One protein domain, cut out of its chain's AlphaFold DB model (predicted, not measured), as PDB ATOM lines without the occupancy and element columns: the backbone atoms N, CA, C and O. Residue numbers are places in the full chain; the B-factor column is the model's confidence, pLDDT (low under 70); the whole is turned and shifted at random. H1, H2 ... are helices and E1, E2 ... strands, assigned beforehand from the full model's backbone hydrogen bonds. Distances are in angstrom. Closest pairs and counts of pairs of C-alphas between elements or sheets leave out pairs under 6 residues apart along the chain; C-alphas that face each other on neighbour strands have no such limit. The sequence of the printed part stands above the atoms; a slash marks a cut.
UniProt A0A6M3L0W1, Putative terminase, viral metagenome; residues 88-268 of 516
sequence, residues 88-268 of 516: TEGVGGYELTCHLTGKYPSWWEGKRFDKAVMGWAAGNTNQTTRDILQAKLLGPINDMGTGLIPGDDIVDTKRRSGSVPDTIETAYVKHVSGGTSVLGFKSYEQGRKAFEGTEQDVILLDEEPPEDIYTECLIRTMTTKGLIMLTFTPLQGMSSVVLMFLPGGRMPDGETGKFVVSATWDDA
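This is residues 88 to 268 of the 516 residues of the protein "Putative terminase" of viral metagenome (UniProt A0A6M3L0W1). A twisted six-stranded sheet makes the core, in three layers, helices on both faces of a sheet: H1 and H2 cover one face and H4 the other. H5 and the unnamed stretch 246 to 268 lie beyond the edge at E6. The 181 printed residues run H1 E1 H2 E2 E3 E4 H3 E5 H4 E6 H5, and under half are in named elements. The mixed sheet has the order E2 E3 E4 E1 E5 E6; the class is mixed, helices and strands. The whole is compact, with a radius of gyration of the C-alphas of 16.0 A and spans of 45 by 41 by 37 A.

H1, residues 88 to 101, touches residues 133 to 137 alone of H2, residues 126 to 138, at a steep tilt of 60 degrees, the same way; the closest C-alphas, of Gly 93 and Leu 137, are 6.2 A apart. Inner strand E1, residues 118 to 123, is parallel to E4, residues 180 to 187 (N 121 and O 184, 3.0 A), and to E5, residues 202 to 206 (N 122 and O 204, 2.9 A). H1 and H2 are on the same face; H2, at a height over the sheet of 7.7 A, lies over E4. E2, residues 154 to 159, E3, residues 168 to 174, and E4 form a meander, each strand the antiparallel neighbour of the one before, in two hairpins, with N 155 and O 172 at 2.8 A and N 171 and O 183 at 2.8 A. H3, residues 192 to 195, only grazes the sheet with residues 194 to 195. H3 touches residues 212 to 217 alone of H4, residues 211 to 222; the closest C-alphas, of Arg 192 and Ile 213, are 5.0 A apart. H4, on the opposite face from H2, lies over E5 at a height of 9.6 A. E5, H4 and E6, residues 227 to 231, form a strand-helix-strand unit, two parallel neighbour strands with a helix between along the chain, its crossover right-handed; N 205 and O 229 are 2.8 A apart. E1, H2, E2 and E4, H3, E5 are split units, with other strands between their two, also right-handed. H5, residues 240 to 245, is not on the sheet and only just touches H4, with 3 pairs of C-alphas within 8 A, the closest those of Glu 211 and Val 241, 5.9 A. Every O i to N i+4 pair is within hydrogen-bond range in H4, against 7 of 10 in H1, 7 of 9 in H2 and 1 of 2 in H5; H3 is too short for one.

H1 begins at C-alpha 88 (-0.670, -19.176, 0.685) and is 18.1 A long. E1 measures 17.4 A, H2 15.4 A, E3 17.1 A, E4 23.2 A and H4 16.7 A. H5 ends at C-alpha 245 (-15.824, -20.983, 9.651).

The C-alphas farthest apart, of Asn 142 and Asp 253, are 47.4 A apart. The printed part has no cut. The links H1 to E1 and H2 to E2 are long. The mean pLDDT of the printed part is 79.1; residues 88 to 92, 208 and 231 to 268 are under 70.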
ATOM      1  N   THR A  88      -0.452 -18.802   2.092       55.03
ATOM      2  CA  THR A  88      -0.670 -19.176   0.685       55.03
ATOM      3  C   THR A  88       0.365 -20.189   0.190       55.03
ATOM      4  O   THR A  88       0.052 -21.056  -0.616       55.03
ATOM      5  N   GLU A  89       1.600 -20.116   0.685       57.22
ATOM      6  CA  GLU A  89       2.709 -20.960   0.227       57.22
ATOM      7  C   GLU A  89       2.808 -22.289   0.984       57.22
ATOM      8  O   GLU A  89       2.815 -23.349   0.366       57.22
ATOM      9  N   GLY A  90       2.845 -22.241   2.315       55.06
ATOM     10  CA  GLY A  90       3.016 -23.397   3.189       55.06
ATOM     11  C   GLY A  90       1.723 -24.160   3.477       55.06
ATOM     12  O   GLY A  90       1.742 -25.383   3.458       55.06
ATOM     13  N   VAL A  91       0.598 -23.477   3.713       55.97
ATOM     14  CA  VAL A  91      -0.690 -24.159   3.964       55.97
ATOM     15  C   VAL A  91      -1.411 -24.429   2.649       55.97
ATOM     16  O   VAL A  91      -1.834 -25.546   2.398       55.97
ATOM     17  N   GLY A  92      -1.513 -23.431   1.772       65.00
ATOM     18  CA  GLY A  92      -2.188 -23.597   0.487       65.00
ATOM     19  C   GLY A  92      -1.365 -24.406  -0.517       65.00
ATOM     20  O   GLY A  92      -1.755 -25.493  -0.941       65.00
ATOM     21  N   GLY A  93      -0.220 -23.861  -0.928       71.56
ATOM     22  CA  GLY A  93       0.554 -24.374  -2.056       71.56
ATOM     23  C   GLY A  93       1.252 -25.712  -1.798       71.56
ATOM     24  O   GLY A  93       1.220 -26.596  -2.658       71.56
ATOM     25  N   TYR A  94       1.885 -25.881  -0.635       76.38
ATOM     26  CA  TYR A  94       2.628 -27.102  -0.311       76.38
ATOM     27  C   TYR A  94       1.698 -28.303  -0.099       76.38
ATOM     28  O   TYR A  94       1.939 -29.368  -0.670       76.38
ATOM     29  N   GLU A  95       0.599 -28.136   0.645       80.31
ATOM     30  CA  GLU A  95      -0.412 -29.191   0.807       80.31
ATOM     31  C   GLU A  95      -1.044 -29.559  -0.539       80.31
ATOM     32  O   GLU A  95      -1.104 -30.740  -0.892       80.31
ATOM     33  N   LEU A  96      -1.412 -28.561  -1.353       84.75
ATOM     34  CA  LEU A  96      -1.908 -28.804  -2.707       84.75
ATOM     35  C   LEU A  96      -0.896 -29.598  -3.546       84.75
ATOM     36  O   LEU A  96      -1.279 -30.534  -4.245       84.75
ATOM     37  N   THR A  97       0.395 -29.279  -3.450       86.19
ATOM     38  CA  THR A  97       1.463 -30.014  -4.144       86.19
ATOM     39  C   THR A  97       1.557 -31.465  -3.673       86.19
ATOM     40  O   THR A  97       1.658 -32.378  -4.499       86.19
ATOM     41  N   CYS A  98       1.470 -31.709  -2.363       82.25
ATOM     42  CA  CYS A  98       1.441 -33.061  -1.802       82.25
ATOM     43  C   CYS A  98       0.234 -33.851  -2.324       82.25
ATOM     44  O   CYS A  98       0.376 -35.017  -2.686       82.25
ATOM     45  N   HIS A  99      -0.936 -33.217  -2.430       88.88
ATOM     46  CA  HIS A  99      -2.134 -33.839  -2.996       88.88
ATOM     47  C   HIS A  99      -2.025 -34.116  -4.497       88.88
ATOM     48  O   HIS A  99      -2.404 -35.196  -4.943       88.88
ATOM     49  N   LEU A 100      -1.470 -33.184  -5.274       92.31
ATOM     50  CA  LEU A 100      -1.290 -33.335  -6.721       92.31
ATOM     51  C   LEU A 100      -0.284 -34.434  -7.072       92.31
ATOM     52  O   LEU A 100      -0.504 -35.184  -8.023       92.31
ATOM     53  N   THR A 101       0.805 -34.540  -6.315       92.94
ATOM     54  CA  THR A 101       1.882 -35.513  -6.570       92.94
ATOM     55  C   THR A 101       1.675 -36.838  -5.836       92.94
ATOM     56  O   THR A 101       2.217 -37.866  -6.240       92.94
ATOM     57  N   GLY A 102       0.917 -36.834  -4.739       91.31
ATOM     58  CA  GLY A 102       0.813 -37.940  -3.789       91.31
ATOM     59  C   GLY A 102       2.084 -38.168  -2.961       91.31
ATOM     60  O   GLY A 102       2.202 -39.186  -2.274       91.31
ATOM     61  N   LYS A 103       3.053 -37.245  -3.024       86.56
ATOM     62  CA  LYS A 103       4.310 -37.298  -2.270       86.56
ATOM     63  C   LYS A 103       4.140 -36.577  -0.941       86.56
ATOM     64  O   LYS A 103       4.445 -35.399  -0.807       86.56
ATOM     65  N   TYR A 104       3.655 -37.306   0.051       80.62
ATOM     66  CA  TYR A 104       3.486 -36.781   1.402       80.62
ATOM     67  C   TYR A 104       4.732 -37.051   2.257       80.62
ATOM     68  O   TYR A 104       5.288 -38.154   2.177       80.62
ATOM     69  N   PRO A 105       5.140 -36.115   3.130       74.56
ATOM     70  CA  PRO A 105       6.227 -36.352   4.070       74.56
ATOM     71  C   PRO A 105       5.869 -37.440   5.096       74.56
ATOM     72  O   PRO A 105       4.699 -37.767   5.328       74.56
ATOM     73  N   SER A 106       6.892 -38.017   5.731       75.12
ATOM     74  CA  SER A 106       6.728 -39.118   6.693       75.12
ATOM     75  C   SER A 106       5.902 -38.734   7.920       75.12
ATOM     76  O   SER A 106       5.212 -39.584   8.472       75.12
ATOM     77  N   TRP A 107       5.939 -37.460   8.312       72.50
ATOM     78  CA  TRP A 107       5.187 -36.905   9.439       72.50
ATOM     79  C   TRP A 107       3.745 -36.507   9.086       72.50
ATOM     80  O   TRP A 107       3.030 -36.017   9.951       72.50
ATOM     81  N   TRP A 108       3.294 -36.676   7.837       70.62
ATOM     82  CA  TRP A 108       1.958 -36.236   7.422       70.62
ATOM     83  C   TRP A 108       0.846 -37.102   8.028       70.62
ATOM     84  O   TRP A 108       0.666 -38.260   7.639       70.62
ATOM     85  N   GLU A 109       0.057 -36.515   8.923       70.44
ATOM     86  CA  GLU A 109      -1.087 -37.161   9.586       70.44
ATOM     87  C   GLU A 109      -2.439 -36.807   8.943       70.44
ATOM     88  O   GLU A 109      -3.466 -37.397   9.274       70.44
ATOM     89  N   GLY A 110      -2.446 -35.855   8.004       72.06
ATOM     90  CA  GLY A 110      -3.649 -35.372   7.337       72.06
ATOM     91  C   GLY A 110      -4.201 -36.318   6.269       72.06
ATOM     92  O   GLY A 110      -3.721 -37.434   6.040       72.06
ATOM     93  N   LYS A 111      -5.215 -35.829   5.549       75.56
ATOM     94  CA  LYS A 111      -5.833 -36.548   4.433       75.56
ATOM     95  C   LYS A 111      -4.799 -36.888   3.360       75.56
ATOM     96  O   LYS A 111      -3.900 -36.102   3.076       75.56
ATOM     97  N   ARG A 112      -4.944 -38.060   2.747       85.31
ATOM     98  CA  ARG A 112      -4.112 -38.515   1.630       85.31
ATOM     99  C   ARG A 112      -5.010 -38.960   0.487       85.31
ATOM    100  O   ARG A 112      -6.058 -39.559   0.718       85.31
ATOM    101  N   PHE A 113      -4.569 -38.683  -0.728       86.44
ATOM    102  CA  PHE A 113      -5.135 -39.238  -1.949       86.44
ATOM    103  C   PHE A 113      -4.188 -40.317  -2.479       86.44
ATOM    104  O   PHE A 113      -2.987 -40.087  -2.614       86.44
ATOM    105  N   ASP A 114      -4.724 -41.509  -2.724       92.62
ATOM    106  CA  ASP A 114      -4.018 -42.684  -3.253       92.62
ATOM    107  C   ASP A 114      -4.138 -42.811  -4.783       92.62
ATOM    108  O   ASP A 114      -3.545 -43.699  -5.397       92.62
ATOM    109  N   LYS A 115      -4.861 -41.877  -5.407       95.25
ATOM    110  CA  LYS A 115      -5.057 -41.734  -6.849       95.25
ATOM    111  C   LYS A 115      -4.709 -40.319  -7.299       95.25
ATOM    112  O   LYS A 115      -4.758 -39.385  -6.507       95.25
ATOM    113  N   ALA A 116      -4.450 -40.173  -8.597       97.12
ATOM    114  CA  ALA A 116      -4.390 -38.865  -9.234       97.12
ATOM    115  C   ALA A 116      -5.685 -38.069  -8.995       97.12
ATOM    116  O   ALA A 116      -6.784 -38.637  -9.009       97.12
ATOM    117  N   VAL A 117      -5.532 -36.762  -8.785       96.19
ATOM    118  CA  VAL A 117      -6.607 -35.866  -8.349       96.19
ATOM    119  C   VAL A 117      -6.952 -34.819  -9.400       96.19
ATOM    120  O   VAL A 117      -6.097 -34.364 -10.161       96.19
ATOM    121  N   MET A 118      -8.213 -34.401  -9.405       97.12
ATOM    122  CA  MET A 118      -8.646 -33.162 -10.045       97.12
ATOM    123  C   MET A 118      -8.629 -32.048  -9.003       97.12
ATOM    124  O   MET A 118      -9.216 -32.207  -7.929       97.12
ATOM    125  N   GLY A 119      -7.979 -30.926  -9.301       95.19
ATOM    126  CA  GLY A 119      -8.009 -29.794  -8.395       95.19
ATOM    127  C   GLY A 119      -7.985 -28.424  -9.042       95.19
ATOM    128  O   GLY A 119      -7.624 -28.253 -10.209       95.19
ATOM    129  N   TRP A 120      -8.362 -27.431  -8.243       95.88
ATOM    130  CA  TRP A 120      -8.332 -26.020  -8.616       95.88
ATOM    131  C   TRP A 120      -7.497 -25.194  -7.649       95.88
ATOM    132  O   TRP A 120      -7.518 -25.442  -6.448       95.88
ATOM    133  N   ALA A 121      -6.825 -24.178  -8.183       93.62
ATOM    134  CA  ALA A 121      -6.259 -23.074  -7.420       93.62
ATOM    135  C   ALA A 121      -6.872 -21.769  -7.936       93.62
ATOM    136  O   ALA A 121      -6.810 -21.487  -9.139       93.62
ATOM    137  N   ALA A 122      -7.501 -21.000  -7.052       92.69
ATOM    138  CA  ALA A 122      -8.216 -19.786  -7.425       92.69
ATOM    139  C   ALA A 122      -7.844 -18.595  -6.544       92.69
ATOM    140  O   ALA A 122      -7.702 -18.757  -5.338       92.69
ATOM    141  N   GLY A 123      -7.722 -17.414  -7.151       87.94
ATOM    142  CA  GLY A 123      -7.531 -16.145  -6.444       87.94
ATOM    143  C   GLY A 123      -8.423 -15.028  -6.994       87.94
ATOM    144  O   GLY A 123      -9.286 -15.262  -7.839       87.94
ATOM    145  N   ASN A 124      -8.201 -13.787  -6.554       81.44
ATOM    146  CA  ASN A 124      -9.079 -12.650  -6.875       81.44
ATOM    147  C   ASN A 124      -9.230 -12.362  -8.380       81.44
ATOM    148  O   ASN A 124     -10.340 -12.399  -8.918       81.44
ATOM    149  N   THR A 125      -8.125 -12.082  -9.072       85.19
ATOM    150  CA  THR A 125      -8.117 -11.759 -10.509       85.19
ATOM    151  C   THR A 125      -7.254 -12.749 -11.283       85.19
ATOM    152  O   THR A 125      -6.425 -13.454 -10.697       85.19
ATOM    153  N   ASN A 126      -7.414 -12.828 -12.610       86.94
ATOM    154  CA  ASN A 126      -6.531 -13.656 -13.443       86.94
ATOM    155  C   ASN A 126      -5.068 -13.212 -13.291       86.94
ATOM    156  O   ASN A 126      -4.172 -14.050 -13.229       86.94
ATOM    157  N   GLN A 127      -4.846 -11.901 -13.161       85.19
ATOM    158  CA  GLN A 127      -3.529 -11.306 -12.953       85.19
ATOM    159  C   GLN A 127      -2.902 -11.764 -11.629       85.19
ATOM    160  O   GLN A 127      -1.795 -12.296 -11.633       85.19
ATOM    161  N   THR A 128      -3.613 -11.631 -10.503       79.19
ATOM    162  CA  THR A 128      -3.072 -12.026  -9.189       79.19
ATOM    163  C   THR A 128      -2.923 -13.537  -9.067       79.19
ATOM    164  O   THR A 128      -1.959 -14.010  -8.478       79.19
ATOM    165  N   THR A 129      -3.831 -14.311  -9.668       88.69
ATOM    166  CA  THR A 129      -3.719 -15.777  -9.708       88.69
ATOM    167  C   THR A 129      -2.450 -16.203 -10.444       88.69
ATOM    168  O   THR A 129      -1.729 -17.076  -9.966       88.69
ATOM    169  N   ARG A 130      -2.132 -15.564 -11.575       89.62
ATOM    170  CA  ARG A 130      -0.890 -15.815 -12.313       89.62
ATOM    171  C   ARG A 130       0.344 -15.400 -11.502       89.62
ATOM    172  O   ARG A 130       1.286 -16.175 -11.365       89.62
ATOM    173  N   ASP A 131       0.339 -14.183 -10.967       81.62
ATOM    174  CA  ASP A 131       1.522 -13.593 -10.330       81.62
ATOM    175  C   ASP A 131       1.843 -14.203  -8.961       81.62
ATOM    176  O   ASP A 131       2.996 -14.176  -8.539       81.62
ATOM    177  N   ILE A 132       0.842 -14.757  -8.272       80.94
ATOM    178  CA  ILE A 132       0.988 -15.298  -6.916       80.94
ATOM    179  C   ILE A 132       0.880 -16.820  -6.939       80.94
ATOM    180  O   ILE A 132       1.865 -17.510  -6.688       80.94
ATOM    181  N   LEU A 133      -0.298 -17.366  -7.252       86.44
ATOM    182  CA  LEU A 133      -0.550 -18.806  -7.142       86.44
ATOM    183  C   LEU A 133       0.205 -19.618  -8.193       86.44
ATOM    184  O   LEU A 133       0.900 -20.571  -7.848       86.44
ATOM    185  N   GLN A 134       0.088 -19.246  -9.469       91.56
ATOM    186  CA  GLN A 134       0.776 -19.943 -10.555       91.56
ATOM    187  C   GLN A 134       2.293 -19.821 -10.394       91.56
ATOM    188  O   GLN A 134       2.982 -20.831 -10.494       91.56
ATOM    189  N   ALA A 135       2.805 -18.625 -10.090       87.38
ATOM    190  CA  ALA A 135       4.231 -18.412  -9.856       87.38
ATOM    191  C   ALA A 135       4.764 -19.228  -8.663       87.38
ATOM    192  O   ALA A 135       5.833 -19.818  -8.769       87.38
ATOM    193  N   LYS A 136       4.021 -19.331  -7.552       83.06
ATOM    194  CA  LYS A 136       4.427 -20.164  -6.406       83.06
ATOM    195  C   LYS A 136       4.386 -21.657  -6.720       83.06
ATOM    196  O   LYS A 136       5.292 -22.385  -6.334       83.06
ATOM    197  N   LEU A 137       3.343 -22.128  -7.403       86.38
ATOM    198  CA  LEU A 137       3.163 -23.557  -7.673       86.38
ATOM    199  C   LEU A 137       4.072 -24.059  -8.792       86.38
ATOM    200  O   LEU A 137       4.664 -25.123  -8.653       86.38
ATOM    201  N   LEU A 138       4.190 -23.309  -9.884       88.75
ATOM    202  CA  LEU A 138       4.918 -23.733 -11.080       88.75
ATOM    203  C   LEU A 138       6.284 -23.064 -11.226       88.75
ATOM    204  O   LEU A 138       7.089 -23.559 -11.999       88.75
ATOM    205  N   GLY A 139       6.564 -21.972 -10.520       83.81
ATOM    206  CA  GLY A 139       7.735 -21.131 -10.769       83.81
ATOM    207  C   GLY A 139       7.462 -20.042 -11.819       83.81
ATOM    208  O   GLY A 139       6.368 -19.977 -12.398       83.81
ATOM    209  N   PRO A 140       8.436 -19.151 -12.073       83.94
ATOM    210  CA  PRO A 140       8.343 -18.139 -13.123       83.94
ATOM    211  C   PRO A 140       8.081 -18.771 -14.496       83.94
ATOM    212  O   PRO A 140       8.550 -19.866 -14.782       83.94
ATOM    213  N   ILE A 141       7.394 -18.065 -15.401       80.69
ATOM    214  CA  ILE A 141       7.024 -18.617 -16.722       80.69
ATOM    215  C   ILE A 141       8.227 -19.101 -17.554       80.69
ATOM    216  O   ILE A 141       8.103 -20.043 -18.333       80.69
ATOM    217  N   ASN A 142       9.387 -18.460 -17.389       81.00
ATOM    218  CA  ASN A 142      10.621 -18.810 -18.098       81.00
ATOM    219  C   ASN A 142      11.448 -19.883 -17.374       81.00
ATOM    220  O   ASN A 142      12.457 -20.319 -17.916       81.00
ATOM    221  N   ASP A 143      11.035 -20.278 -16.171       84.69
ATOM    222  CA  ASP A 143      11.751 -21.214 -15.304       84.69
ATOM    223  C   ASP A 143      10.758 -22.137 -14.577       84.69
ATOM    224  O   ASP A 143      10.779 -22.318 -13.357       84.69
ATOM    225  N   MET A 144       9.790 -22.656 -15.340       84.50
ATOM    226  CA  MET A 144       8.747 -23.526 -14.806       84.50
ATOM    227  C   MET A 144       9.350 -24.842 -14.300       84.50
ATOM    228  O   MET A 144      10.142 -25.476 -14.992       84.50
ATOM    229  N   GLY A 145       8.928 -25.268 -13.111       79.38
ATOM    230  CA  GLY A 145       9.482 -26.397 -12.362       79.38
ATOM    231  C   GLY A 145      10.336 -25.998 -11.155       79.38
ATOM    232  O   GLY A 145      10.731 -26.880 -10.397       79.38
ATOM    233  N   THR A 146      10.589 -24.697 -10.960       81.00
ATOM    234  CA  THR A 146      11.284 -24.134  -9.779       81.00
ATOM    235  C   THR A 146      10.343 -23.719  -8.643       81.00
ATOM    236  O   THR A 146      10.793 -23.321  -7.566       81.00
ATOM    237  N   GLY A 147       9.030 -23.800  -8.882       81.25
ATOM    238  CA  GLY A 147       8.007 -23.601  -7.862       81.25
ATOM    239  C   GLY A 147       7.897 -24.779  -6.894       81.25
ATOM    240  O   GLY A 147       8.745 -25.667  -6.841       81.25
ATOM    241  N   LEU A 148       6.812 -24.797  -6.124       82.44
ATOM    242  CA  LEU A 148       6.541 -25.862  -5.157       82.44
ATOM    243  C   LEU A 148       6.369 -27.230  -5.823       82.44
ATOM    244  O   LEU A 148       6.805 -28.230  -5.260       82.44
ATOM    245  N   ILE A 149       5.745 -27.277  -7.006       85.88
ATOM    246  CA  ILE A 149       5.611 -28.504  -7.789       85.88
ATOM    247  C   ILE A 149       6.954 -28.763  -8.485       85.88
ATOM    248  O   ILE A 149       7.334 -27.971  -9.354       85.88
ATOM    249  N   PRO A 150       7.658 -29.866  -8.160       85.50
ATOM    250  CA  PRO A 150       8.942 -30.164  -8.779       85.50
ATOM    251  C   PRO A 150       8.804 -30.305 -10.296       85.50
ATOM    252  O   PRO A 150       7.893 -30.984 -10.770       85.50
ATOM    253  N   GLY A 151       9.731 -29.720 -11.059       86.56
ATOM    254  CA  GLY A 151       9.709 -29.772 -12.527       86.56
ATOM    255  C   GLY A 151       9.589 -31.184 -13.107       86.56
ATOM    256  O   GLY A 151       8.809 -31.394 -14.030       86.56
ATOM    257  N   ASP A 152      10.260 -32.168 -12.502       89.44
ATOM    258  CA  ASP A 152      10.195 -33.583 -12.910       89.44
ATOM    259  C   ASP A 152       8.794 -34.209 -12.769       89.44
ATOM    260  O   ASP A 152       8.504 -35.245 -13.375       89.44
ATOM    261  N   ASP A 153       7.926 -33.604 -11.955       90.94
ATOM    262  CA  ASP A 153       6.539 -34.026 -11.795       90.94
ATOM    263  C   ASP A 153       5.587 -33.276 -12.740       90.94
ATOM    264  O   ASP A 153       4.445 -33.706 -12.893       90.94
ATOM    265  N   ILE A 154       6.009 -32.197 -13.405       95.56
ATOM    266  CA  ILE A 154       5.172 -31.464 -14.364       95.56
ATOM    267  C   ILE A 154       5.216 -32.182 -15.718       95.56
ATOM    268  O   ILE A 154       6.239 -32.230 -16.393       95.56
ATOM    269  N   VAL A 155       4.077 -32.731 -16.137       95.69
ATOM    270  CA  VAL A 155       3.938 -33.473 -17.400       95.69
ATOM    271  C   VAL A 155       3.719 -32.530 -18.579       95.69
ATOM    272  O   VAL A 155       4.321 -32.702 -19.634       95.69
ATOM    273  N   ASP A 156       2.811 -31.567 -18.418       95.81
ATOM    274  CA  ASP A 156       2.440 -30.603 -19.454       95.81
ATOM    275  C   ASP A 156       1.727 -29.401 -18.823       95.81
ATOM    276  O   ASP A 156       1.148 -29.505 -17.736       95.81
ATOM    277  N   THR A 157       1.712 -28.268 -19.524       95.12
ATOM    278  CA  THR A 157       0.898 -27.108 -19.155       95.12
ATOM    279  C   THR A 157       0.212 -26.499 -20.370       95.12
ATOM    280  O   THR A 157       0.792 -26.329 -21.440       95.12
ATOM    281  N   LYS A 158      -1.057 -26.129 -20.200       94.44
ATOM    282  CA  LYS A 158      -1.863 -25.484 -21.235       94.44
ATOM    283  C   LYS A 158      -2.014 -24.013 -20.922       94.44
ATOM    284  O   LYS A 158      -2.561 -23.643 -19.886       94.44
ATOM    285  N   ARG A 159      -1.552 -23.174 -21.844       89.69
ATOM    286  CA  ARG A 159      -1.741 -21.724 -21.777       89.69
ATOM    287  C   ARG A 159      -3.186 -21.361 -22.099       89.69
ATOM    288  O   ARG A 159      -3.779 -21.932 -23.013       89.69
ATOM    289  N   ARG A 160      -3.717 -20.365 -21.395       84.00
ATOM    290  CA  ARG A 160      -4.987 -19.728 -21.744       84.00
ATOM    291  C   ARG A 160      -4.749 -18.688 -22.838       84.00
ATOM    292  O   ARG A 160      -3.845 -17.864 -22.720       84.00
ATOM    293  N   SER A 161      -5.600 -18.658 -23.861       72.88
ATOM    294  CA  SER A 161      -5.733 -17.473 -24.710       72.88
ATOM    295  C   SER A 161      -6.613 -16.449 -23.989       72.88
ATOM    296  O   SER A 161      -7.772 -16.712 -23.673       72.88
ATOM    297  N   GLY A 162      -6.059 -15.284 -23.659       73.19
ATOM    298  CA  GLY A 162      -6.771 -14.291 -22.859       73.19
ATOM    299  C   GLY A 162      -6.087 -12.931 -22.832       73.19
ATOM    300  O   GLY A 162      -5.052 -12.726 -23.460       73.19
ATOM    301  N   SER A 163      -6.695 -11.996 -22.100       75.94
ATOM    302  CA  SER A 163      -6.206 -10.623 -21.936       75.94
ATOM    303  C   SER A 163      -4.949 -10.517 -21.069       75.94
ATOM    304  O   SER A 163      -4.223  -9.535 -21.193       75.94
ATOM    305  N   VAL A 164      -4.685 -11.511 -20.215       81.25
ATOM    306  CA  VAL A 164      -3.496 -11.572 -19.356       81.25
ATOM    307  C   VAL A 164      -2.467 -12.522 -19.984       81.25
ATOM    308  O   VAL A 164      -2.717 -13.734 -20.029       81.25
ATOM    309  N   PRO A 165      -1.316 -12.015 -20.471       84.44
ATOM    310  CA  PRO A 165      -0.255 -12.844 -21.042       84.44
ATOM    311  C   PRO A 165       0.278 -13.882 -20.050       84.44
ATOM    312  O   PRO A 165       0.188 -13.689 -18.838       84.44
ATOM    313  N   ASP A 166       0.856 -14.966 -20.569       86.25
ATOM    314  CA  ASP A 166       1.560 -15.992 -19.778       86.25
ATOM    315  C   ASP A 166       0.720 -16.682 -18.689       86.25
ATOM    316  O   ASP A 166       1.239 -17.285 -17.746       86.25
ATOM    317  N   THR A 167      -0.602 -16.637 -18.846       89.00
ATOM    318  CA  THR A 167      -1.538 -17.352 -17.979       89.00
ATOM    319  C   THR A 167      -1.584 -18.826 -18.370       89.00
ATOM    320  O   THR A 167      -1.896 -19.172 -19.514       89.00
ATOM    321  N   ILE A 168      -1.316 -19.701 -17.408       92.75
ATOM    322  CA  ILE A 168      -1.525 -21.141 -17.523       92.75
ATOM    323  C   ILE A 168      -2.949 -21.434 -17.063       92.75
ATOM    324  O   ILE A 168      -3.351 -21.069 -15.965       92.75
ATOM    325  N   GLU A 169      -3.737 -22.068 -17.925       92.94
ATOM    326  CA  GLU A 169      -5.086 -22.518 -17.588       92.94
ATOM    327  C   GLU A 169      -5.052 -23.813 -16.788       92.94
ATOM    328  O   GLU A 169      -5.761 -23.948 -15.791       92.94
ATOM    329  N   THR A 170      -4.217 -24.752 -17.233       96.12
ATOM    330  CA  THR A 170      -4.166 -26.104 -16.683       96.12
ATOM    331  C   THR A 170      -2.730 -26.597 -16.612       96.12
ATOM    332  O   THR A 170      -1.995 -26.482 -17.591       96.12
ATOM    333  N   ALA A 171      -2.355 -27.208 -15.494       96.94
ATOM    334  CA  ALA A 171      -1.130 -27.981 -15.342       96.94
ATOM    335  C   ALA A 171      -1.456 -29.464 -15.117       96.94
ATOM    336  O   ALA A 171      -2.418 -29.806 -14.426       96.94
ATOM    337  N   TYR A 172      -0.652 -30.341 -15.707       98.25
ATOM    338  CA  TYR A 172      -0.745 -31.789 -15.562       98.25
ATOM    339  C   TYR A 172       0.441 -32.275 -14.738       98.25
ATOM    340  O   TYR A 172       1.585 -32.006 -15.097       98.25
ATOM    341  N   VAL A 173       0.175 -32.980 -13.640       97.75
ATOM    342  CA  VAL A 173       1.186 -33.340 -12.638       97.75
ATOM    343  C   VAL A 173       1.199 -34.847 -12.426       97.75
ATOM    344  O   VAL A 173       0.155 -35.472 -12.258       97.75
ATOM    345  N   LYS A 174       2.377 -35.458 -12.437       97.81
ATOM    346  CA  LYS A 174       2.567 -36.881 -12.183       97.81
ATOM    347  C   LYS A 174       2.220 -37.208 -10.733       97.81
ATOM    348  O   LYS A 174       2.755 -36.608  -9.806       97.81
ATOM    349  N   HIS A 175       1.376 -38.216 -10.548       98.12
ATOM    350  CA  HIS A 175       1.042 -38.749  -9.234       98.12
ATOM    351  C   HIS A 175       1.793 -40.064  -8.978       98.12
ATOM    352  O   HIS A 175       1.962 -40.883  -9.886       98.12
ATOM    353  N   VAL A 176       2.209 -40.323  -7.735       96.75
ATOM    354  CA  VAL A 176       2.934 -41.559  -7.351       96.75
ATOM    355  C   VAL A 176       2.148 -42.845  -7.617       96.75
ATOM    356  O   VAL A 176       2.743 -43.905  -7.776       96.75
ATOM    357  N   SER A 177       0.822 -42.754  -7.734       96.00
ATOM    358  CA  SER A 177      -0.042 -43.878  -8.126       96.00
ATOM    359  C   SER A 177       0.119 -44.298  -9.596       96.00
ATOM    360  O   SER A 177      -0.522 -45.252 -10.027       96.00
ATOM    361  N   GLY A 178       0.904 -43.561 -10.389       95.56
ATOM    362  CA  GLY A 178       1.081 -43.770 -11.829       95.56
ATOM    363  C   GLY A 178       0.067 -43.034 -12.710       95.56
ATOM    364  O   GLY A 178       0.162 -43.116 -13.931       95.56
ATOM    365  N   GLY A 179      -0.890 -42.315 -12.112       97.00
ATOM    366  CA  GLY A 179      -1.817 -41.438 -12.830       97.00
ATOM    367  C   GLY A 179      -1.280 -40.013 -13.004       97.00
ATOM    368  O   GLY A 179      -0.216 -39.668 -12.488       97.00
ATOM    369  N   THR A 180      -2.062 -39.172 -13.680       98.12
ATOM    370  CA  THR A 180      -1.759 -37.746 -13.874       98.12
ATOM    371  C   THR A 180      -2.855 -36.902 -13.241       98.12
ATOM    372  O   THR A 180      -4.006 -36.956 -13.675       98.12
ATOM    373  N   SER A 181      -2.498 -36.138 -12.215       98.31
ATOM    374  CA  SER A 181      -3.359 -35.138 -11.593       98.31
ATOM    375  C   SER A 181      -3.502 -33.917 -12.499       98.31
ATOM    376  O   SER A 181      -2.605 -33.599 -13.283       98.31
ATOM    377  N   VAL A 182      -4.626 -33.217 -12.385       98.19
ATOM    378  CA  VAL A 182      -4.934 -32.033 -13.193       98.19
ATOM    379  C   VAL A 182      -5.207 -30.861 -12.267       98.19
ATOM    380  O   VAL A 182      -6.136 -30.914 -11.466       98.19
ATOM    381  N   LEU A 183      -4.424 -29.795 -12.407       97.56
ATOM    382  CA  LEU A 183      -4.608 -28.539 -11.692       97.56
ATOM    383  C   LEU A 183      -5.129 -27.468 -12.649       97.56
ATOM    384  O   LEU A 183      -4.443 -27.114 -13.604       97.56
ATOM    385  N   GLY A 184      -6.319 -26.932 -12.389       96.50
ATOM    386  CA  GLY A 184      -6.855 -25.769 -13.096       96.50
ATOM    387  C   GLY A 184      -6.655 -24.471 -12.315       96.50
ATOM    388  O   GLY A 184      -6.967 -24.415 -11.126       96.50
ATOM    389  N   PHE A 185      -6.211 -23.411 -12.990       95.25
ATOM    390  CA  PHE A 185      -6.145 -22.067 -12.416       95.25
ATOM    391  C   PHE A 185      -7.414 -21.276 -12.747       95.25
ATOM    392  O   PHE A 185      -7.849 -21.190 -13.905       95.25
ATOM    393  N   LYS A 186      -8.028 -20.693 -11.718       94.56
ATOM    394  CA  LYS A 186      -9.261 -19.902 -11.833       94.56
ATOM    395  C   LYS A 186      -9.115 -18.553 -11.151       94.56
ATOM    396  O   LYS A 186      -8.223 -18.354 -10.338       94.56
ATOM    397  N   SER A 187     -10.017 -17.635 -11.460       92.50
ATOM    398  CA  SER A 187     -10.121 -16.386 -10.711       92.50
ATOM    399  C   SER A 187     -11.560 -16.038 -10.372       92.50
ATOM    400  O   SER A 187     -12.488 -16.382 -11.110       92.50
ATOM    401  N   TYR A 188     -11.755 -15.353  -9.247       89.44
ATOM    402  CA  TYR A 188     -13.079 -14.959  -8.773       89.44
ATOM    403  C   TYR A 188     -13.756 -13.968  -9.729       89.44
ATOM    404  O   TYR A 188     -14.972 -14.017  -9.897       89.44
ATOM    405  N   GLU A 189     -12.983 -13.152 -10.458       89.00
ATOM    406  CA  GLU A 189     -13.507 -12.252 -11.499       89.00
ATOM    407  C   GLU A 189     -14.217 -12.969 -12.661       89.00
ATOM    408  O   GLU A 189     -15.009 -12.352 -13.374       89.00
ATOM    409  N   GLN A 190     -13.979 -14.272 -12.856       87.19
ATOM    410  CA  GLN A 190     -14.706 -15.071 -13.853       87.19
ATOM    411  C   GLN A 190     -16.156 -15.353 -13.423       87.19
ATOM    412  O   GLN A 190     -16.977 -15.771 -14.244       87.19
ATOM    413  N   GLY A 191     -16.468 -15.111 -12.147       88.81
ATOM    414  CA  GLY A 191     -17.771 -15.313 -11.535       88.81
ATOM    415  C   GLY A 191     -18.125 -16.781 -11.302       88.81
ATOM    416  O   GLY A 191     -17.461 -17.704 -11.780       88.81
ATOM    417  N   ARG A 192     -19.240 -16.993 -10.597       89.44
ATOM    418  CA  ARG A 192     -19.771 -18.311 -10.210       89.44
ATOM    419  C   ARG A 192     -19.787 -19.345 -11.339       89.44
ATOM    420  O   ARG A 192     -19.372 -20.478 -11.128       89.44
ATOM    421  N   LYS A 193     -20.200 -18.950 -12.550       89.38
ATOM    422  CA  LYS A 193     -20.325 -19.860 -13.707       89.38
ATOM    423  C   LYS A 193     -19.027 -20.585 -14.054       89.38
ATOM    424  O   LYS A 193     -19.068 -21.698 -14.567       89.38
ATOM    425  N   ALA A 194     -17.874 -19.979 -13.775       89.62
ATOM    426  CA  ALA A 194     -16.585 -20.613 -14.023       89.62
ATOM    427  C   ALA A 194     -16.297 -21.785 -13.071       89.62
ATOM    428  O   ALA A 194     -15.431 -22.603 -13.378       89.62
ATOM    429  N   PHE A 195     -17.002 -21.880 -11.942       91.69
ATOM    430  CA  PHE A 195     -16.841 -22.913 -10.913       91.69
ATOM    431  C   PHE A 195     -17.924 -24.006 -10.990       91.69
ATOM    432  O   PHE A 195     -17.959 -24.922 -10.169       91.69
ATOM    433  N   GLU A 196     -18.785 -23.955 -12.008       87.81
ATOM    434  CA  GLU A 196     -19.816 -24.959 -12.256       87.81
ATOM    435  C   GLU A 196     -19.263 -26.169 -13.047       87.81
ATOM    436  O   GLU A 196     -18.272 -26.088 -13.776       87.81
ATOM    437  N   GLY A 197     -19.937 -27.319 -12.935       76.88
ATOM    438  CA  GLY A 197     -19.901 -28.373 -13.960       76.88
ATOM    439  C   GLY A 197     -18.865 -29.498 -13.837       76.88
ATOM    440  O   GLY A 197     -19.060 -30.520 -14.488       76.88
ATOM    441  N   THR A 198     -17.817 -29.392 -13.011       84.81
ATOM    442  CA  THR A 198     -16.848 -30.503 -12.836       84.81
ATOM    443  C   THR A 198     -16.575 -30.826 -11.374       84.81
ATOM    444  O   THR A 198     -16.443 -29.929 -10.547       84.81
ATOM    445  N   GLU A 199     -16.512 -32.115 -11.058       89.56
ATOM    446  CA  GLU A 199     -16.147 -32.614  -9.732       89.56
ATOM    447  C   GLU A 199     -14.663 -32.357  -9.450       89.56
ATOM    448  O   GLU A 199     -13.833 -32.480 -10.350       89.56
ATOM    449  N   GLN A 200     -14.340 -32.003  -8.207       91.19
ATOM    450  CA  GLN A 200     -12.972 -31.705  -7.776       91.19
ATOM    451  C   GLN A 200     -12.632 -32.507  -6.522       91.19
ATOM    452  O   GLN A 200     -13.448 -32.603  -5.607       91.19
ATOM    453  N   ASP A 201     -11.436 -33.085  -6.464       89.75
ATOM    454  CA  ASP A 201     -10.925 -33.785  -5.283       89.75
ATOM    455  C   ASP A 201     -10.292 -32.793  -4.286       89.75
ATOM    456  O   ASP A 201     -10.423 -32.981  -3.078       89.75
ATOM    457  N   VAL A 202      -9.640 -31.725  -4.768       86.94
ATOM    458  CA  VAL A 202      -9.009 -30.691  -3.926       86.94
ATOM    459  C   VAL A 202      -9.151 -29.289  -4.527       86.94
ATOM    460  O   VAL A 202      -8.897 -29.079  -5.708       86.94
ATOM    461  N   ILE A 203      -9.547 -28.302  -3.727       88.06
ATOM    462  CA  ILE A 203      -9.665 -26.904  -4.162       88.06
ATOM    463  C   ILE A 203      -8.898 -26.009  -3.190       88.06
ATOM    464  O   ILE A 203      -9.171 -26.037  -1.994       88.06
ATOM    465  N   LEU A 204      -7.982 -25.196  -3.710       85.19
ATOM    466  CA  LEU A 204      -7.324 -24.102  -3.004       85.19
ATOM    467  C   LEU A 204      -7.969 -22.770  -3.400       85.19
ATOM    468  O   LEU A 204      -7.969 -22.393  -4.573       85.19
ATOM    469  N   LEU A 205      -8.495 -22.064  -2.407       83.94
ATOM    470  CA  LEU A 205      -9.016 -20.708  -2.514       83.94
ATOM    471  C   LEU A 205      -8.040 -19.779  -1.787       83.94
ATOM    472  O   LEU A 205      -7.876 -19.875  -0.571       83.94
ATOM    473  N   ASP A 206      -7.352 -18.935  -2.547       78.56
ATOM    474  CA  ASP A 206      -6.459 -17.903  -2.027       78.56
ATOM    475  C   ASP A 206      -7.203 -16.581  -1.922       78.56
ATOM    476  O   ASP A 206      -7.966 -16.207  -2.819       78.56
ATOM    477  N   GLU A 207      -6.977 -15.886  -0.814       75.25
ATOM    478  CA  GLU A 207      -7.821 -14.789  -0.355       75.25
ATOM    479  C   GLU A 207      -9.288 -15.206  -0.171       75.25
ATOM    480  O   GLU A 207      -9.693 -16.353  -0.367       75.25
ATOM    481  N   GLU A 208     -10.100 -14.261   0.283       69.00
ATOM    482  CA  GLU A 208     -11.501 -14.513   0.579       69.00
ATOM    483  C   GLU A 208     -12.357 -14.563  -0.707       69.00
ATOM    484  O   GLU A 208     -12.457 -13.550  -1.407       69.00
ATOM    485  N   PRO A 209     -12.984 -15.709  -1.044       77.88
ATOM    486  CA  PRO A 209     -13.849 -15.825  -2.211       77.88
ATOM    487  C   PRO A 209     -15.231 -15.206  -1.947       77.88
ATOM    488  O   PRO A 209     -15.720 -15.242  -0.816       77.88
ATOM    489  N   PRO A 210     -15.945 -14.764  -2.995       81.81
ATOM    490  CA  PRO A 210     -17.385 -14.547  -2.917       81.81
ATOM    491  C   PRO A 210     -18.135 -15.809  -2.450       81.81
ATOM    492  O   PRO A 210     -17.771 -16.939  -2.795       81.81
ATOM    493  N   GLU A 211     -19.207 -15.622  -1.680       77.00
ATOM    494  CA  GLU A 211     -19.976 -16.716  -1.063       77.00
ATOM    495  C   GLU A 211     -20.550 -17.711  -2.081       77.00
ATOM    496  O   GLU A 211     -20.591 -18.922  -1.841       77.00
ATOM    497  N   ASP A 212     -20.983 -17.217  -3.237       83.75
ATOM    498  CA  ASP A 212     -21.556 -18.034  -4.299       83.75
ATOM    499  C   ASP A 212     -20.506 -18.944  -4.960       83.75
ATOM    500  O   ASP A 212     -20.793 -20.108  -5.245       83.75
ATOM    501  N   ILE A 213     -19.274 -18.457  -5.129       88.06
ATOM    502  CA  ILE A 213     -18.123 -19.252  -5.573       88.06
ATOM    503  C   ILE A 213     -17.753 -20.297  -4.518       88.06
ATOM    504  O   ILE A 213     -17.577 -21.466  -4.861       88.06
ATOM    505  N   TYR A 214     -17.680 -19.915  -3.238       82.88
ATOM    506  CA  TYR A 214     -17.394 -20.864  -2.157       82.88
ATOM    507  C   TYR A 214     -18.432 -21.999  -2.113       82.88
ATOM    508  O   TYR A 214     -18.075 -23.176  -2.020       82.88
ATOM    509  N   THR A 215     -19.714 -21.657  -2.247       80.75
ATOM    510  CA  THR A 215     -20.820 -22.624  -2.255       80.75
ATOM    511  C   THR A 215     -20.730 -23.582  -3.444       80.75
ATOM    512  O   THR A 215     -20.915 -24.787  -3.275       80.75
ATOM    513  N   GLU A 216     -20.390 -23.089  -4.640       89.81
ATOM    514  CA  GLU A 216     -20.155 -23.962  -5.795       89.81
ATOM    515  C   GLU A 216     -18.983 -24.918  -5.560       89.81
ATOM    516  O   GLU A 216     -19.124 -26.117  -5.800       89.81
ATOM    517  N   CYS A 217     -17.858 -24.428  -5.032       85.06
ATOM    518  CA  CYS A 217     -16.707 -25.264  -4.680       85.06
ATOM    519  C   CYS A 217     -17.090 -26.372  -3.686       85.06
ATOM    520  O   CYS A 217     -16.685 -27.526  -3.861       85.06
ATOM    521  N   LEU A 218     -17.917 -26.052  -2.683       79.81
ATOM    522  CA  LEU A 218     -18.446 -27.035  -1.736       79.81
ATOM    523  C   LEU A 218     -19.205 -28.142  -2.471       79.81
ATOM    524  O   LEU A 218     -18.891 -29.316  -2.295       79.81
ATOM    525  N   ILE A 219     -20.118 -27.782  -3.375       82.38
ATOM    526  CA  ILE A 219     -20.881 -28.747  -4.179       82.38
ATOM    527  C   ILE A 219     -19.950 -29.634  -5.025       82.38
ATOM    528  O   ILE A 219     -20.170 -30.844  -5.101       82.38
ATOM    529  N   ARG A 220     -18.888 -29.078  -5.631       83.81
ATOM    530  CA  ARG A 220     -17.947 -29.852  -6.470       83.81
ATOM    531  C   ARG A 220     -17.146 -30.897  -5.695       83.81
ATOM    532  O   ARG A 220     -16.772 -31.913  -6.279       83.81
ATOM    533  N   THR A 221     -16.894 -30.659  -4.410       81.38
ATOM    534  CA  THR A 221     -16.149 -31.587  -3.542       81.38
ATOM    535  C   THR A 221     -17.050 -32.594  -2.825       81.38
ATOM    536  O   THR A 221     -16.554 -33.592  -2.304       81.38
ATOM    537  N   MET A 222     -18.378 -32.415  -2.832       75.69
ATOM    538  CA  MET A 222     -19.300 -33.367  -2.194       75.69
ATOM    539  C   MET A 222     -19.244 -34.760  -2.831       75.69
ATOM    540  O   MET A 222     -19.216 -35.756  -2.106       75.69
ATOM    541  N   THR A 223     -19.196 -34.852  -4.165       74.38
ATOM    542  CA  THR A 223     -19.225 -36.151  -4.862       74.38
ATOM    543  C   THR A 223     -17.952 -36.963  -4.640       74.38
ATOM    544  O   THR A 223     -18.003 -38.173  -4.432       74.38
ATOM    545  N   THR A 224     -16.802 -36.291  -4.619       77.12
ATOM    546  CA  THR A 224     -15.475 -36.901  -4.434       77.12
ATOM    547  C   THR A 224     -15.129 -37.119  -2.965       77.12
ATOM    548  O   THR A 224     -14.095 -37.714  -2.659       77.12
ATOM    549  N   LYS A 225     -15.972 -36.621  -2.043       74.88
ATOM    550  CA  LYS A 225     -15.604 -36.386  -0.643       74.88
ATOM    551  C   LYS A 225     -14.269 -35.647  -0.581       74.88
ATOM    552  O   LYS A 225     -13.371 -36.097   0.122       74.88
ATOM    553  N   GLY A 226     -14.112 -34.596  -1.380       74.38
ATOM    554  CA  GLY A 226     -12.875 -33.852  -1.593       74.38
ATOM    555  C   GLY A 226     -12.448 -32.991  -0.403       74.38
ATOM    556  O   GLY A 226     -12.876 -33.210   0.731       74.38
ATOM    557  N   LEU A 227     -11.543 -32.050  -0.647       77.50
ATOM    558  CA  LEU A 227     -11.044 -31.088   0.336       77.50
ATOM    559  C   LEU A 227     -11.125 -29.671  -0.238       77.50
ATOM    560  O   LEU A 227     -10.807 -29.455  -1.406       77.50
ATOM    561  N   ILE A 228     -11.514 -28.708   0.593       77.44
ATOM    562  CA  ILE A 228     -11.391 -27.282   0.282       77.44
ATOM    563  C   ILE A 228     -10.443 -26.673   1.299       77.44
ATOM    564  O   ILE A 228     -10.669 -26.784   2.503       77.44
ATOM    565  N   MET A 229      -9.409 -26.022   0.793       80.81
ATOM    566  CA  MET A 229      -8.449 -25.245   1.556       80.81
ATOM    567  C   MET A 229      -8.690 -23.777   1.246       80.81
ATOM    568  O   MET A 229      -8.786 -23.391   0.081       80.81
ATOM    569  N   LEU A 230      -8.807 -22.967   2.289       71.00
ATOM    570  CA  LEU A 230      -9.037 -21.538   2.177       71.00
ATOM    571  C   LEU A 230      -7.944 -20.815   2.964       71.00
ATOM    572  O   LEU A 230      -7.833 -20.993   4.178       71.00
ATOM    573  N   THR A 231      -7.143 -20.005   2.277       65.94
ATOM    574  CA  THR A 231      -6.081 -19.201   2.887       65.94
ATOM    575  C   THR A 231      -6.405 -17.731   2.717       65.94
ATOM    576  O   THR A 231      -6.327 -17.196   1.619       65.94
ATOM    577  N   PHE A 232      -6.754 -17.058   3.808       60.75
ATOM    578  CA  PHE A 232      -7.092 -15.642   3.766       60.75
ATOM    579  C   PHE A 232      -6.649 -14.937   5.043       60.75
ATOM    580  O   PHE A 232      -6.432 -15.549   6.092       60.75
ATOM    581  N   THR A 233      -6.509 -13.622   4.937       60.91
ATOM    582  CA  THR A 233      -6.452 -12.741   6.102       60.91
ATOM    583  C   THR A 233      -7.817 -12.065   6.194       60.91
ATOM    584  O   THR A 233      -8.251 -11.529   5.175       60.91
ATOM    585  N   PRO A 234      -8.505 -12.052   7.353       54.34
ATOM    586  CA  PRO A 234      -9.849 -11.482   7.498       54.34
ATOM    587  C   PRO A 234      -9.821  -9.944   7.476       54.34
ATOM    588  O   PRO A 234     -10.281  -9.265   8.394       54.34
ATOM    589  N   LEU A 235      -9.256  -9.370   6.414       51.03
ATOM    590  CA  LEU A 235      -9.223  -7.939   6.143       51.03
ATOM    591  C   LEU A 235     -10.617  -7.418   5.809       51.03
ATOM    592  O   LEU A 235     -10.866  -6.234   6.021       51.03
ATOM    593  N   GLN A 236     -11.495  -8.306   5.315       49.03
ATOM    594  CA  GLN A 236     -12.902  -8.025   5.054       49.03
ATOM    595  C   GLN A 236     -13.821  -8.288   6.273       49.03
ATOM    596  O   GLN A 236     -15.015  -7.978   6.232       49.03
ATOM    597  N   GLY A 237     -13.261  -8.688   7.422       52.25
ATOM    598  CA  GLY A 237     -13.984  -8.771   8.696       52.25
ATOM    599  C   GLY A 237     -14.871 -10.002   8.765       52.25
ATOM    600  O   GLY A 237     -14.432 -11.098   8.441       52.25
ATOM    601  N   MET A 238     -16.109  -9.824   9.221       52.19
ATOM    602  CA  MET A 238     -17.069 -10.909   9.438       52.19
ATOM    603  C   MET A 238     -17.951 -11.120   8.209       52.19
ATOM    604  O   MET A 238     -19.165 -10.918   8.259       52.19
ATOM    605  N   SER A 239     -17.343 -11.483   7.084       58.62
ATOM    606  CA  SER A 239     -18.117 -11.850   5.900       58.62
ATOM    607  C   SER A 239     -18.923 -13.131   6.124       58.62
ATOM    608  O   SER A 239     -18.710 -13.866   7.094       58.62
ATOM    609  N   SER A 240     -19.839 -13.436   5.203       59.59
ATOM    610  CA  SER A 240     -20.596 -14.687   5.243       59.59
ATOM    611  C   SER A 240     -19.687 -15.916   5.173       59.59
ATOM    612  O   SER A 240     -19.914 -16.870   5.914       59.59
ATOM    613  N   VAL A 241     -18.608 -15.873   4.382       60.56
ATOM    614  CA  VAL A 241     -17.609 -16.952   4.329       60.56
ATOM    615  C   VAL A 241     -16.856 -17.055   5.656       60.56
ATOM    616  O   VAL A 241     -16.731 -18.154   6.187       60.56
ATOM    617  N   VAL A 242     -16.435 -15.943   6.267       61.62
ATOM    618  CA  VAL A 242     -15.777 -15.978   7.588       61.62
ATOM    619  C   VAL A 242     -16.704 -16.549   8.660       61.62
ATOM    620  O   VAL A 242     -16.299 -17.432   9.411       61.62
ATOM    621  N   LEU A 243     -17.968 -16.126   8.693       57.56
ATOM    622  CA  LEU A 243     -18.984 -16.624   9.625       57.56
ATOM    623  C   LEU A 243     -19.274 -18.122   9.462       57.56
ATOM    624  O   LEU A 243     -19.629 -18.789  10.433       57.56
ATOM    625  N   MET A 244     -19.097 -18.669   8.257       62.50
ATOM    626  CA  MET A 244     -19.222 -20.106   8.009       62.50
ATOM    627  C   MET A 244     -18.120 -20.930   8.690       62.50
ATOM    628  O   MET A 244     -18.349 -22.116   8.946       62.50
ATOM    629  N   PHE A 245     -16.945 -20.346   8.945       62.03
ATOM    630  CA  PHE A 245     -15.824 -20.983   9.651       62.03
ATOM    631  C   PHE A 245     -15.724 -20.547  11.119       62.03
ATOM    632  O   PHE A 245     -15.262 -21.324  11.949       62.03
ATOM    633  N   LEU A 246     -16.202 -19.343  11.442       59.53
ATOM    634  CA  LEU A 246     -16.200 -18.740  12.774       59.53
ATOM    635  C   LEU A 246     -17.619 -18.291  13.170       59.53
ATOM    636  O   LEU A 246     -17.918 -17.089  13.147       59.53
ATOM    637  N   PRO A 247     -18.530 -19.222  13.521       54.75
ATOM    638  CA  PRO A 247     -19.888 -18.871  13.927       54.75
ATOM    639  C   PRO A 247     -19.878 -17.895  15.112       54.75
ATOM    640  O   PRO A 247     -19.265 -18.151  16.146       54.75
ATOM    641  N   GLY A 248     -20.532 -16.740  14.956       51.22
ATOM    642  CA  GLY A 248     -20.522 -15.686  15.981       51.22
ATOM    643  C   GLY A 248     -19.145 -15.050  16.232       51.22
ATOM    644  O   GLY A 248     -18.952 -14.427  17.274       51.22
ATOM    645  N   GLY A 249     -18.185 -15.216  15.314       50.72
ATOM    646  CA  GLY A 249     -16.829 -14.654  15.412       50.72
ATOM    647  C   GLY A 249     -15.902 -15.407  16.346       50.72
ATOM    648  O   GLY A 249     -14.850 -14.892  16.716       50.72
ATOM    649  N   ARG A 250     -16.295 -16.614  16.751       49.69
ATOM    650  CA  ARG A 250     -15.519 -17.467  17.646       49.69
ATOM    651  C   ARG A 250     -15.138 -18.749  16.932       49.69
ATOM    652  O   ARG A 250     -15.813 -19.172  15.993       49.69
ATOM    653  N   MET A 251     -14.048 -19.357  17.394       54.69
ATOM    654  CA  MET A 251     -13.707 -20.712  16.981       54.69
ATOM    655  C   MET A 251     -14.879 -21.634  17.338       54.69
ATOM    656  O   MET A 251     -15.432 -21.501  18.432       54.69
ATOM    657  N   PRO A 252     -15.304 -22.513  16.421       52.59
ATOM    658  CA  PRO A 252     -16.427 -23.396  16.676       52.59
ATOM    659  C   PRO A 252     -16.110 -24.362  17.826       52.59
ATOM    660  O   PRO A 252     -15.057 -24.999  17.840       52.59
ATOM    661  N   ASP A 253     -17.043 -24.494  18.769       49.84
ATOM    662  CA  ASP A 253     -16.978 -25.496  19.833       49.84
ATOM    663  C   ASP A 253     -17.461 -26.859  19.289       49.84
ATOM    664  O   ASP A 253     -18.616 -27.001  18.884       49.84
ATOM    665  N   GLY A 254     -16.590 -27.876  19.295       52.09
ATOM    666  CA  GLY A 254     -16.922 -29.264  18.929       52.09
ATOM    667  C   GLY A 254     -16.487 -29.712  17.522       52.09
ATOM    668  O   GLY A 254     -15.845 -28.978  16.775       52.09
ATOM    669  N   GLU A 255     -16.820 -30.958  17.162       46.94
ATOM    670  CA  GLU A 255     -16.519 -31.529  15.840       46.94
ATOM    671  C   GLU A 255     -17.446 -30.934  14.774       46.94
ATOM    672  O   GLU A 255     -18.571 -31.389  14.553       46.94
ATOM    673  N   THR A 256     -16.965 -29.905  14.085       52.59
ATOM    674  CA  THR A 256     -17.552 -29.476  12.813       52.59
ATOM    675  C   THR A 256     -16.789 -30.136  11.664       52.59
ATOM    676  O   THR A 256     -15.609 -30.448  11.792       52.59
ATOM    677  N   GLY A 257     -17.421 -30.328  10.500       54.81
ATOM    678  CA  GLY A 257     -16.727 -30.799   9.286       54.81
ATOM    679  C   GLY A 257     -15.707 -29.800   8.709       54.81
ATOM    680  O   GLY A 257     -15.327 -29.929   7.549       54.81
ATOM    681  N   LYS A 258     -15.319 -28.775   9.477       61.94
ATOM    682  CA  LYS A 258     -14.427 -27.680   9.100       61.94
ATOM    683  C   LYS A 258     -13.310 -27.580  10.131       61.94
ATOM    684  O   LYS A 258     -13.554 -27.661  11.331       61.94
ATOM    685  N   PHE A 259     -12.092 -27.375   9.649       60.00
ATOM    686  CA  PHE A 259     -10.911 -27.190  10.478       60.00
ATOM    687  C   PHE A 259     -10.369 -25.781  10.252       60.00
ATOM    688  O   PHE A 259     -10.229 -25.353   9.107       60.00
ATOM    689  N   VAL A 260     -10.116 -25.051  11.337       58.62
ATOM    690  CA  VAL A 260      -9.645 -23.664  11.290       58.62
ATOM    691  C   VAL A 260      -8.380 -23.560  12.125       58.62
ATOM    692  O   VAL A 260      -8.376 -23.921  13.300       58.62
ATOM    693  N   VAL A 261      -7.317 -23.042  11.517       60.75
ATOM    694  CA  VAL A 261      -6.051 -22.739  12.188       60.75
ATOM    695  C   VAL A 261      -5.780 -21.254  12.022       60.75
ATOM    696  O   VAL A 261      -5.816 -20.738  10.905       60.75
ATOM    697  N   SER A 262      -5.522 -20.564  13.132       57.50
ATOM    698  CA  SER A 262      -5.071 -19.173  13.100       57.50
ATOM    699  C   SER A 262      -3.547 -19.120  13.071       57.50
ATOM    700  O   SER A 262      -2.894 -19.922  13.733       57.50
ATOM    701  N   ALA A 263      -2.998 -18.166  12.319       58.41
ATOM    702  CA  ALA A 263      -1.568 -17.879  12.265       58.41
ATOM    703  C   ALA A 263      -1.335 -16.374  12.428       58.41
ATOM    704  O   ALA A 263      -1.950 -15.560  11.725       58.41
ATOM    705  N   THR A 264      -0.428 -16.033  13.336       59.53
ATOM    706  CA  THR A 264      -0.069 -14.679  13.761       59.53
ATOM    707  C   THR A 264       1.348 -14.310  13.311       59.53
ATOM    708  O   THR A 264       2.068 -15.116  12.725       59.53
ATOM    709  N   TRP A 265       1.776 -13.076  13.576       61.78
ATOM    710  CA  TRP A 265       3.171 -12.657  13.394       61.78
ATOM    711  C   TRP A 265       4.138 -13.319  14.371       61.78
ATOM    712  O   TRP A 265       5.328 -13.381  14.080       61.78
ATOM    713  N   ASP A 266       3.659 -13.821  15.506       62.16
ATOM    714  CA  ASP A 266       4.509 -14.548  16.452       62.16
ATOM    715  C   ASP A 266       4.857 -15.948  15.930       62.16
ATOM    716  O   ASP A 266       5.905 -16.495  16.266       62.16
ATOM    717  N   ASP A 267       4.036 -16.477  15.021       53.25
ATOM    718  CA  ASP A 267       4.272 -17.743  14.321       53.25
ATOM    719  C   ASP A 267       5.190 -17.581  13.097       53.25
ATOM    720  O   ASP A 267       5.467 -18.552  12.396       53.25
ATOM    721  N   ALA A 268       5.652 -16.356  12.815       55.19
ATOM    722  CA  ALA A 268       6.512 -16.019  11.688       55.19
ATOM    723  C   ALA A 268       7.966 -15.807  12.166       55.19
ATOM    724  O   ALA A 268       8.311 -14.702  12.586       55.19
TER     725      ALA A 268